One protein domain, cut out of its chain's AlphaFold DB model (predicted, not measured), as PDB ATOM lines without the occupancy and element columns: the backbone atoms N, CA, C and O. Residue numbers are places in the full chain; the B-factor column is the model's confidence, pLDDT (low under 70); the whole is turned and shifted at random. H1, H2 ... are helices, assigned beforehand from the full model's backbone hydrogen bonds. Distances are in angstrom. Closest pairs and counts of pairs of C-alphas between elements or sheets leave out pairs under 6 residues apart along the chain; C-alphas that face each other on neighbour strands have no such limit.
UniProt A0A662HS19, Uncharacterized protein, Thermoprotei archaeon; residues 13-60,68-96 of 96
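Overview. This is residues 13 to 60 and 68 to 96 of the 96 residues of an uncharacterized protein of Thermoprotei archaeon (UniProt A0A662HS19). Three separate-looking helices make an open, spread-out shape with no common core: the short H1 meets the first end of the long H2 in an L-shaped corner, and H3 lies beyond the other end of H2, touching neither helix. After H2, residues 53 to 60 fold back before a cut in the chain. The printed part has 77 residues with three named helices, in the order H1, H2, H3, and no named strand; the class is all helix. The whole is extended, with a radius of gyration of the C-alphas of 20.6 A, and spans 54 by 36 by 17 A, only just flat.

Arrangement. H1, residues 13 to 24, touches H2, residues 29 to 52, with residues 18 to 22 alone, and H2 touches H1 with residues 29 to 32 alone. Their closest C-alphas, those of Ala 22 and Leu 29, are 6.3 A apart. Their lines are about perpendicular, at 83 degrees. H3, residues 76 to 94, is apart from H1 and from H2. In H1, H2 and H3 every O i to N i+4 pair is within hydrogen-bond range.

Along the chain. H1 begins at C-alpha 13, (-26.173, -11.100, -32.765), and is 17.1 A long from first to last C-alpha. H2, the longest helix with 24 residues, measures 34.8 A and ends at C-alpha 52, (1.682, 17.376, -20.437). H3 measures 27.1 A and ends at C-alpha 94, (5.034, 29.018, -24.641).

Size, cuts and confidence. The two C-alphas farthest apart, those of Asp 16 and Lys 96, are 56.7 A apart. Residues 33 to 42 of H2, residues 73 to 78, of which 76 to 78 belong to H3, and residues 81 to 90 of H3 stand free. The link from H1 to H2 is tight, with 4 residues. The link from H2 to H3 runs across the cut: residues 61 to 67 are not printed, and C-alphas 60 and 68 are 14.3 A apart. The mean pLDDT of the printed part is 87.1; residue 60 and residues 93 to 96 are under 70.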
ATOM      1  N   ASP A  13     -26.387 -11.341 -31.335       97.94
ATOM      2  CA  ASP A  13     -26.173 -11.100 -32.765       97.94
ATOM      3  C   ASP A  13     -24.762 -10.557 -33.016       97.94
ATOM      4  O   ASP A  13     -24.018 -11.085 -33.840       97.94
ATOM      5  N   LEU A  14     -24.336  -9.588 -32.195       96.88
ATOM      6  CA  LEU A  14     -22.976  -9.055 -32.237       96.88
ATOM      7  C   LEU A  14     -21.942 -10.150 -31.961       96.88
ATOM      8  O   LEU A  14     -20.944 -10.257 -32.671       96.88
ATOM      9  N   LEU A  15     -22.160 -10.972 -30.931       96.94
ATOM     10  CA  LEU A  15     -21.234 -12.046 -30.584       96.94
ATOM     11  C   LEU A  15     -21.081 -13.052 -31.734       96.94
ATOM     12  O   LEU A  15     -19.969 -13.516 -31.982       96.94
ATOM     13  N   ASP A  16     -22.166 -13.401 -32.417       97.38
ATOM     14  CA  ASP A  16     -22.133 -14.380 -33.500       97.38
ATOM     15  C   ASP A  16     -21.443 -13.826 -34.753       97.38
ATOM     16  O   ASP A  16     -20.589 -14.512 -35.320       97.38
ATOM     17  N   GLU A  17     -21.680 -12.563 -35.104       97.19
ATOM     18  CA  GLU A  17     -20.970 -11.906 -36.207       97.19
ATOM     19  C   GLU A  17     -19.473 -11.733 -35.908       97.19
ATOM     20  O   GLU A  17     -18.615 -12.083 -36.721       97.19
ATOM     21  N   THR A  18     -19.127 -11.325 -34.684       95.88
ATOM     22  CA  THR A  18     -17.718 -11.163 -34.290       95.88
ATOM     23  C   THR A  18     -16.977 -12.506 -34.254       95.88
ATOM     24  O   THR A  18     -15.779 -12.561 -34.530       95.88
ATOM     25  N   LYS A  19     -17.659 -13.620 -33.935       96.31
ATOM     26  CA  LYS A  19     -17.066 -14.968 -34.024       96.31
ATOM     27  C   LYS A  19     -16.741 -15.357 -35.460       96.31
ATOM     28  O   LYS A  19     -15.709 -15.994 -35.670       96.31
ATOM     29  N   LEU A  20     -17.624 -15.040 -36.410       97.06
ATOM     30  CA  LEU A  20     -17.386 -15.306 -37.830       97.06
ATOM     31  C   LEU A  20     -16.149 -14.538 -38.291       97.06
ATOM     32  O   LEU A  20     -15.185 -15.162 -38.729       97.06
ATOM     33  N   TYR A  21     -16.120 -13.232 -38.030       96.88
ATOM     34  CA  TYR A  21     -14.973 -12.383 -38.339       96.88
ATOM     35  C   TYR A  21     -13.668 -12.900 -37.712       96.88
ATOM     36  O   TYR A  21     -12.661 -13.066 -38.397       96.88
ATOM     37  N   ALA A  22     -13.684 -13.234 -36.416       96.88
ATOM     38  CA  ALA A  22     -12.506 -13.743 -35.717       96.88
ATOM     39  C   ALA A  22     -11.962 -15.037 -36.351       96.88
ATOM     40  O   ALA A  22     -10.747 -15.208 -36.459       96.88
ATOM     41  N   ARG A  23     -12.851 -15.930 -36.811       96.44
ATOM     42  CA  ARG A  23     -12.461 -17.150 -37.533       96.44
ATOM     43  C   ARG A  23     -11.824 -16.839 -38.882       96.44
ATOM     44  O   ARG A  23     -10.804 -17.446 -39.191       96.44
ATOM     45  N   GLU A  24     -12.394 -15.913 -39.648       97.00
ATOM     46  CA  GLU A  24     -11.876 -15.520 -40.966       97.00
ATOM     47  C   GLU A  24     -10.446 -14.980 -40.885       97.00
ATOM     48  O   GLU A  24      -9.603 -15.338 -41.704       97.00
ATOM     49  N   ILE A  25     -10.143 -14.189 -39.852       96.31
ATOM     50  CA  ILE A  25      -8.800 -13.630 -39.638       96.31
ATOM     51  C   ILE A  25      -7.877 -14.544 -38.812       96.31
ATOM     52  O   ILE A  25      -6.760 -14.149 -38.480       96.31
ATOM     53  N   GLY A  26      -8.331 -15.747 -38.438       96.94
ATOM     54  CA  GLY A  26      -7.539 -16.717 -37.674       96.94
ATOM     55  C   GLY A  26      -7.199 -16.284 -36.242       96.94
ATOM     56  O   GLY A  26      -6.170 -16.694 -35.700       96.94
ATOM     57  N   ARG A  27      -8.036 -15.453 -35.610       97.38
ATOM     58  CA  ARG A  27      -7.815 -14.918 -34.256       97.38
ATOM     59  C   ARG A  27      -8.883 -15.386 -33.272       97.38
ATOM     60  O   ARG A  27      -9.984 -15.789 -33.630       97.38
ATOM     61  N   SER A  28      -8.557 -15.320 -31.983       96.31
ATOM     62  CA  SER A  28      -9.521 -15.596 -30.912       96.31
ATOM     63  C   SER A  28     -10.250 -14.319 -30.490       96.31
ATOM     64  O   SER A  28      -9.668 -13.233 -30.511       96.31
ATOM     65  N   LEU A  29     -11.491 -14.441 -30.007       95.56
ATOM     66  CA  LEU A  29     -12.198 -13.302 -29.406       95.56
ATOM     67  C   LEU A  29     -11.410 -12.705 -28.237       95.56
ATOM     68  O   LEU A  29     -11.309 -11.490 -28.120       95.56
ATOM     69  N   SER A  30     -10.803 -13.552 -27.400       94.81
ATOM     70  CA  SER A  30      -9.987 -13.093 -26.276       94.81
ATOM     71  C   SER A  30      -8.807 -12.240 -26.733       94.81
ATOM     72  O   SER A  30      -8.571 -11.208 -26.126       94.81
ATOM     73  N   SER A  31      -8.112 -12.619 -27.814       95.44
ATOM     74  CA  SER A  31      -7.004 -11.809 -28.343       95.44
ATOM     75  C   SER A  31      -7.463 -10.479 -28.932       95.44
ATOM     76  O   SER A  31      -6.745  -9.498 -28.811       95.44
ATOM     77  N   ILE A  32      -8.644 -10.439 -29.556       95.56
ATOM     78  CA  ILE A  32      -9.205  -9.199 -30.114       95.56
ATOM     79  C   ILE A  32      -9.605  -8.247 -28.979       95.56
ATOM     80  O   ILE A  32      -9.290  -7.064 -29.014       95.56
ATOM     81  N   VAL A  33     -10.266  -8.767 -27.942       95.44
ATOM     82  CA  VAL A  33     -10.659  -7.975 -26.766       95.44
ATOM     83  C   VAL A  33      -9.434  -7.496 -25.981       95.44
ATOM     84  O   VAL A  33      -9.414  -6.357 -25.526       95.44
ATOM     85  N   GLU A  34      -8.413  -8.342 -25.830       95.12
ATOM     86  CA  GLU A  34      -7.148  -7.983 -25.176       95.12
ATOM     87  C   GLU A  34      -6.448  -6.840 -25.925       95.12
ATOM     88  O   GLU A  34      -6.147  -5.824 -25.306       95.12
ATOM     89  N   GLU A  35      -6.314  -6.933 -27.252       94.88
ATOM     90  CA  GLU A  35      -5.764  -5.853 -28.086       94.88
ATOM     91  C   GLU A  35      -6.582  -4.558 -27.976       94.88
ATOM     92  O   GLU A  35      -6.021  -3.470 -27.863       94.88
ATOM     93  N   TYR A  36      -7.914  -4.649 -27.949       94.31
ATOM     94  CA  TYR A  36      -8.755  -3.467 -27.768       94.31
ATOM     95  C   TYR A  36      -8.523  -2.795 -26.405       94.31
ATOM     96  O   TYR A  36      -8.470  -1.568 -26.314       94.31
ATOM     97  N   PHE A  37      -8.337  -3.571 -25.333       95.38
ATOM     98  CA  PHE A  37      -7.994  -3.009 -24.025       95.38
ATOM     99  C   PHE A  37      -6.594  -2.395 -23.991       95.38
ATOM    100  O   PHE A  37      -6.416  -1.348 -23.365       95.38
ATOM    101  N   GLU A  38      -5.620  -2.995 -24.675       94.94
ATOM    102  CA  GLU A  38      -4.287  -2.408 -24.851       94.94
ATOM    103  C   GLU A  38      -4.368  -1.074 -25.597       94.94
ATOM    104  O   GLU A  38      -3.766  -0.087 -25.160       94.94
ATOM    105  N   TYR A  39      -5.172  -1.008 -26.660       93.31
ATOM    106  CA  TYR A  39      -5.446   0.225 -27.390       93.31
ATOM    107  C   TYR A  39      -6.068   1.300 -26.488       93.31
ATOM    108  O   TYR A  39      -5.580   2.432 -26.463       93.31
ATOM    109  N   LEU A  40      -7.097   0.964 -25.699       93.44
ATOM    110  CA  LEU A  40      -7.730   1.914 -24.776       93.44
ATOM    111  C   LEU A  40      -6.747   2.438 -23.721       93.44
ATOM    112  O   LEU A  40      -6.703   3.641 -23.453       93.44
ATOM    113  N   ALA A  41      -5.945   1.548 -23.132       93.88
ATOM    114  CA  ALA A  41      -4.941   1.925 -22.143       93.88
ATOM    115  C   ALA A  41      -3.866   2.841 -22.749       93.88
ATOM    116  O   ALA A  41      -3.504   3.850 -22.141       93.88
ATOM    117  N   SER A  42      -3.403   2.511 -23.956       91.75
ATOM    118  CA  SER A  42      -2.391   3.280 -24.681       91.75
ATOM    119  C   SER A  42      -2.911   4.654 -25.080       91.75
ATOM    120  O   SER A  42      -2.230   5.645 -24.846       91.75
ATOM    121  N   THR A  43      -4.137   4.733 -25.604       90.19
ATOM    122  CA  THR A  43      -4.769   5.999 -26.007       90.19
ATOM    123  C   THR A  43      -4.866   6.952 -24.823       90.19
ATOM    124  O   THR A  43      -4.406   8.084 -24.911       90.19
ATOM    125  N   ARG A  44      -5.334   6.464 -23.665       90.31
ATOM    126  CA  ARG A  44      -5.390   7.276 -22.441       90.31
ATOM    127  C   ARG A  44      -4.015   7.807 -22.029       90.31
ATOM    128  O   ARG A  44      -3.909   8.925 -21.539       90.31
ATOM    129  N   TRP A  45      -2.976   6.988 -22.169       92.44
ATOM    130  CA  TRP A  45      -1.617   7.387 -21.810       92.44
ATOM    131  C   TRP A  45      -1.037   8.413 -22.790       92.44
ATOM    132  O   TRP A  45      -0.412   9.377 -22.362       92.44
ATOM    133  N   ILE A  46      -1.293   8.239 -24.089       89.88
ATOM    134  CA  ILE A  46      -0.888   9.179 -25.140       89.88
ATOM    135  C   ILE A  46      -1.594  10.523 -24.966       89.88
ATOM    136  O   ILE A  46      -0.935  11.552 -25.070       89.88
ATOM    137  N   ASP A  47      -2.894  10.522 -24.669       89.50
ATOM    138  CA  ASP A  47      -3.660  11.749 -24.440       89.50
ATOM    139  C   ASP A  47      -3.105  12.533 -23.243       89.50
ATOM    140  O   ASP A  47      -2.870  13.734 -23.354       89.50
ATOM    141  N   ALA A  48      -2.814  11.847 -22.131       90.00
ATOM    142  CA  ALA A  48      -2.196  12.471 -20.960       90.00
ATOM    143  C   ALA A  48      -0.804  13.041 -21.277       90.00
ATOM    144  O   ALA A  48      -0.493  14.171 -20.909       90.00
ATOM    145  N   LEU A  49       0.023  12.292 -22.014       90.81
ATOM    146  CA  LEU A  49       1.343  12.759 -22.434       90.81
ATOM    147  C   LEU A  49       1.249  13.961 -23.387       90.81
ATOM    148  O   LEU A  49       2.063  14.878 -23.309       90.81
ATOM    149  N   ALA A  50       0.278  13.962 -24.300       89.12
ATOM    150  CA  ALA A  50       0.045  15.076 -25.208       89.12
ATOM    151  C   ALA A  50      -0.315  16.346 -24.428       89.12
ATOM    152  O   ALA A  50       0.268  17.395 -24.693       89.12
ATOM    153  N   GLU A  51      -1.198  16.232 -23.434       89.25
ATOM    154  CA  GLU A  51      -1.564  17.335 -22.543       89.25
ATOM    155  C   GLU A  51      -0.350  17.871 -21.766       89.25
ATOM    156  O   GLU A  51      -0.095  19.076 -21.792       89.25
ATOM    157  N   GLU A  52       0.457  16.992 -21.160       89.94
ATOM    158  CA  GLU A  52       1.682  17.376 -20.437       89.94
ATOM    159  C   GLU A  52       2.705  18.097 -21.327       89.94
ATOM    160  O   GLU A  52       3.424  18.987 -20.871       89.94
ATOM    161  N   LEU A  53       2.769  17.734 -22.609       89.94
ATOM    162  CA  LEU A  53       3.664  18.350 -23.588       89.94
ATOM    163  C   LEU A  53       3.076  19.609 -24.249       89.94
ATOM    164  O   LEU A  53       3.706  20.161 -25.154       89.94
ATOM    165  N   GLY A  54       1.876  20.050 -23.851       87.25
ATOM    166  CA  GLY A  54       1.176  21.176 -24.480       87.25
ATOM    167  C   GLY A  54       0.776  20.904 -25.937       87.25
ATOM    168  O   GLY A  54       0.541  21.828 -26.718       87.25
ATOM    169  N   LEU A  55       0.724  19.633 -26.336       83.62
ATOM    170  CA  LEU A  55       0.265  19.222 -27.652       83.62
ATOM    171  C   LEU A  55      -1.267  19.202 -27.664       83.62
ATOM    172  O   LEU A  55      -1.926  18.817 -26.701       83.62
ATOM    173  N   LYS A  56      -1.857  19.607 -28.792       77.00
ATOM    174  CA  LYS A  56      -3.298  19.431 -29.020       77.00
ATOM    175  C   LYS A  56      -3.638  17.942 -29.108       77.00
ATOM    176  O   LYS A  56      -2.748  17.107 -29.260       77.00
ATOM    177  N   LYS A  57      -4.938  17.632 -29.091       75.19
ATOM    178  CA  LYS A  57      -5.448  16.278 -29.328       75.19
ATOM    179  C   LYS A  57      -4.784  15.680 -30.573       75.19
ATOM    180  O   LYS A  57      -4.900  16.235 -31.667       75.19
ATOM    181  N   LEU A  58      -4.044  14.596 -30.368       78.06
ATOM    182  CA  LEU A  58      -3.329  13.910 -31.432       78.06
ATOM    183  C   LEU A  58      -4.325  13.029 -32.179       78.06
ATOM    184  O   LEU A  58      -4.967  12.165 -31.588       78.06
ATOM    185  N   GLU A  59      -4.462  13.261 -33.479       72.06
ATOM    186  CA  GLU A  59      -5.233  12.371 -34.337       72.06
ATOM    187  C   GLU A  59      -4.374  11.142 -34.678       72.06
ATOM    188  O   GLU A  59      -3.207  11.303 -35.062       72.06
ATOM    189  N   PRO A  60      -4.907   9.917 -34.544       69.81
ATOM    190  CA  PRO A  60      -4.226   8.722 -35.016       69.81
ATOM    191  C   PRO A  60      -3.972   8.825 -36.523       69.81
ATOM    192  O   PRO A  60      -4.889   9.103 -37.288       69.81
ATOM    193  N   MET A  68       2.015  10.358 -47.230       78.75
ATOM    194  CA  MET A  68       1.215  11.373 -47.932       78.75
ATOM    195  C   MET A  68       1.281  12.750 -47.271       78.75
ATOM    196  O   MET A  68       1.218  13.771 -47.951       78.75
ATOM    197  N   SER A  69       1.444  12.788 -45.950       73.44
ATOM    198  CA  SER A  69       1.602  14.031 -45.189       73.44
ATOM    199  C   SER A  69       3.035  14.580 -45.204       73.44
ATOM    200  O   SER A  69       3.279  15.704 -44.754       73.44
ATOM    201  N   ARG A  70       4.012  13.816 -45.717       80.06
ATOM    202  CA  ARG A  70       5.416  14.230 -45.738       80.06
ATOM    203  C   ARG A  70       5.674  15.212 -46.895       80.06
ATOM    204  O   ARG A  70       5.276  14.944 -48.026       80.06
ATOM    205  N   PRO A  71       6.414  16.314 -46.666       82.94
ATOM    206  CA  PRO A  71       6.837  17.206 -47.743       82.94
ATOM    207  C   PRO A  71       7.623  16.451 -48.827       82.94
ATOM    208  O   PRO A  71       8.577  15.738 -48.509       82.94
ATOM    209  N   ALA A  72       7.245  16.632 -50.095       80.56
ATOM    210  CA  ALA A  72       7.858  15.970 -51.250       80.56
ATOM    211  C   ALA A  72       8.603  16.956 -52.177       80.56
ATOM    212  O   ALA A  72       8.404  18.170 -52.119       80.56
ATOM    213  N   GLY A  73       9.462  16.420 -53.051       86.00
ATOM    214  CA  GLY A  73      10.204  17.178 -54.071       86.00
ATOM    215  C   GLY A  73      11.558  17.743 -53.614       86.00
ATOM    216  O   GLY A  73      11.969  17.585 -52.466       86.00
ATOM    217  N   LEU A  74      12.261  18.431 -54.527       81.19
ATOM    218  CA  LEU A  74      13.627  18.960 -54.319       81.19
ATOM    219  C   LEU A  74      13.740  19.925 -53.123       81.19
ATOM    220  O   LEU A  74      14.800  20.047 -52.514       81.19
ATOM    221  N   ASN A  75      12.635  20.581 -52.755       83.88
ATOM    222  CA  ASN A  75      12.575  21.542 -51.652       83.88
ATOM    223  C   ASN A  75      12.182  20.924 -50.300       83.88
ATOM    224  O   ASN A  75      12.171  21.642 -49.298       83.88
ATOM    225  N   ALA A  76      11.893  19.618 -50.235       85.94
ATOM    226  CA  ALA A  76      11.434  18.956 -49.013       85.94
ATOM    227  C   ALA A  76      12.369  19.210 -47.819       85.94
ATOM    228  O   ALA A  76      11.914  19.541 -46.727       85.94
ATOM    229  N   THR A  77      13.686  19.150 -48.038       87.12
ATOM    230  CA  THR A  77      14.696  19.394 -46.996       87.12
ATOM    231  C   THR A  77      14.586  20.792 -46.391       87.12
ATOM    232  O   THR A  77      14.686  20.951 -45.172       87.12
ATOM    233  N   LYS A  78      14.360  21.814 -47.226       89.25
ATOM    234  CA  LYS A  78      14.223  23.201 -46.771       89.25
ATOM    235  C   LYS A  78      12.940  23.380 -45.958       89.25
ATOM    236  O   LYS A  78      13.002  23.899 -44.848       89.25
ATOM    237  N   ILE A  79      11.825  22.847 -46.463       87.44
ATOM    238  CA  ILE A  79      10.512  22.890 -45.801       87.44
ATOM    239  C   ILE A  79      10.576  22.206 -44.427       87.44
ATOM    240  O   ILE A  79      10.174  22.785 -43.423       87.44
ATOM    241  N   VAL A  80      11.146  20.999 -44.345       87.06
ATOM    242  CA  VAL A  80      11.288  20.270 -43.071       87.06
ATOM    243  C   VAL A  80      12.161  21.042 -42.080       87.06
ATOM    244  O   VAL A  80      11.860  21.064 -40.885       87.06
ATOM    245  N   ARG A  81      13.236  21.688 -42.550       88.06
ATOM    246  CA  ARG A  81      14.115  22.499 -41.698       88.06
ATOM    247  C   ARG A  81      13.384  23.713 -41.120       88.06
ATOM    248  O   ARG A  81      13.512  23.965 -39.925       88.06
ATOM    249  N   GLU A  82      12.614  24.423 -41.938       90.69
ATOM    250  CA  GLU A  82      11.810  25.575 -41.505       90.69
ATOM    251  C   GLU A  82      10.700  25.161 -40.532       90.69
ATOM    252  O   GLU A  82      10.559  25.775 -39.471       90.69
ATOM    253  N   LEU A  83       9.988  24.064 -40.815       86.69
ATOM    254  CA  LEU A  83       8.966  23.513 -39.918       86.69
ATOM    255  C   LEU A  83       9.551  23.126 -38.553       86.69
ATOM    256  O   LEU A  83       8.972  23.448 -37.518       86.69
ATOM    257  N   ARG A  84      10.719  22.466 -38.528       86.69
ATOM    258  CA  ARG A  84      11.397  22.106 -37.270       86.69
ATOM    259  C   ARG A  84      11.824  23.340 -36.484       86.69
ATOM    260  O   ARG A  84      11.611  23.370 -35.278       86.69
ATOM    261  N   LYS A  85      12.401  24.339 -37.158       90.12
ATOM    262  CA  LYS A  85      12.832  25.586 -36.516       90.12
ATOM    263  C   LYS A  85      11.642  26.315 -35.882       90.12
ATOM    264  O   LYS A  85      11.689  26.614 -34.697       90.12
ATOM    265  N   SER A  86      10.557  26.469 -36.640       84.50
ATOM    266  CA  SER A  86       9.324  27.119 -36.178       84.50
ATOM    267  C   SER A  86       8.698  26.387 -34.986       84.50
ATOM    268  O   SER A  86       8.216  27.013 -34.051       84.50
ATOM    269  N   ARG A  87       8.733  25.047 -34.982       82.12
ATOM    270  CA  ARG A  87       8.181  24.239 -33.884       82.12
ATOM    271  C   ARG A  87       9.002  24.357 -32.599       82.12
ATOM    272  O   ARG A  87       8.426  24.400 -31.521       82.12
ATOM    273  N   VAL A  88      10.329  24.433 -32.713       81.75
ATOM    274  CA  VAL A  88      11.216  24.707 -31.568       81.75
ATOM    275  C   VAL A  88      10.979  26.117 -31.031       81.75
ATOM    276  O   VAL A  88      10.881  26.290 -29.822       81.75
ATOM    277  N   GLU A  89      10.847  27.109 -31.913       85.69
ATOM    278  CA  GLU A  89      10.535  28.487 -31.522       85.69
ATOM    279  C   GLU A  89       9.182  28.578 -30.798       85.69
ATOM    280  O   GLU A  89       9.116  29.207 -29.750       85.69
ATOM    281  N   ALA A  90       8.141  27.889 -31.284       76.50
ATOM    282  CA  ALA A  90       6.828  27.839 -30.634       76.50
ATOM    283  C   ALA A  90       6.888  27.218 -29.226       76.50
ATOM    284  O   ALA A  90       6.409  27.822 -28.273       76.50
ATOM    285  N   ILE A  91       7.553  26.064 -29.076       76.06
ATOM    286  CA  ILE A  91       7.725  25.409 -27.767       76.06
ATOM    287  C   ILE A  91       8.486  26.321 -26.796       76.06
ATOM    288  O   ILE A  91       8.113  26.439 -25.637       76.06
ATOM    289  N   LEU A  92       9.548  26.989 -27.252       71.19
ATOM    290  CA  LEU A  92      10.340  27.885 -26.403       71.19
ATOM    291  C   LEU A  92       9.603  29.182 -26.036       71.19
ATOM    292  O   LEU A  92       9.952  29.805 -25.033       71.19
ATOM    293  N   HIS A  93       8.631  29.607 -26.844       62.75
ATOM    294  CA  HIS A  93       7.855  30.821 -26.603       62.75
ATOM    295  C   HIS A  93       6.685  30.593 -25.631       62.75
ATOM    296  O   HIS A  93       6.361  31.513 -24.887       62.75
ATOM    297  N   ASP A  94       6.105  29.389 -25.589       55.97
ATOM    298  CA  ASP A  94       5.034  29.018 -24.641       55.97
ATOM    299  C   ASP A  94       5.553  28.679 -23.224       55.97
ATOM    300  O   ASP A  94       4.767  28.550 -22.289       55.97
ATOM    301  N   ILE A  95       6.874  28.547 -23.038       55.00
ATOM    302  CA  ILE A  95       7.522  28.261 -21.737       55.00
ATOM    303  C   ILE A  95       7.908  29.559 -20.974       55.00
ATOM    304  O   ILE A  95       8.429  29.493 -19.860       55.00
ATOM    305  N   LYS A  96       7.666  30.746 -21.547       44.88
ATOM    306  CA  LYS A  96       7.961  32.062 -20.942       44.88
ATOM    307  C   LYS A  96       6.716  32.747 -20.395       44.88
ATOM    308  O   LYS A  96       6.860  33.383 -19.328       44.88
TER     309      LYS A  96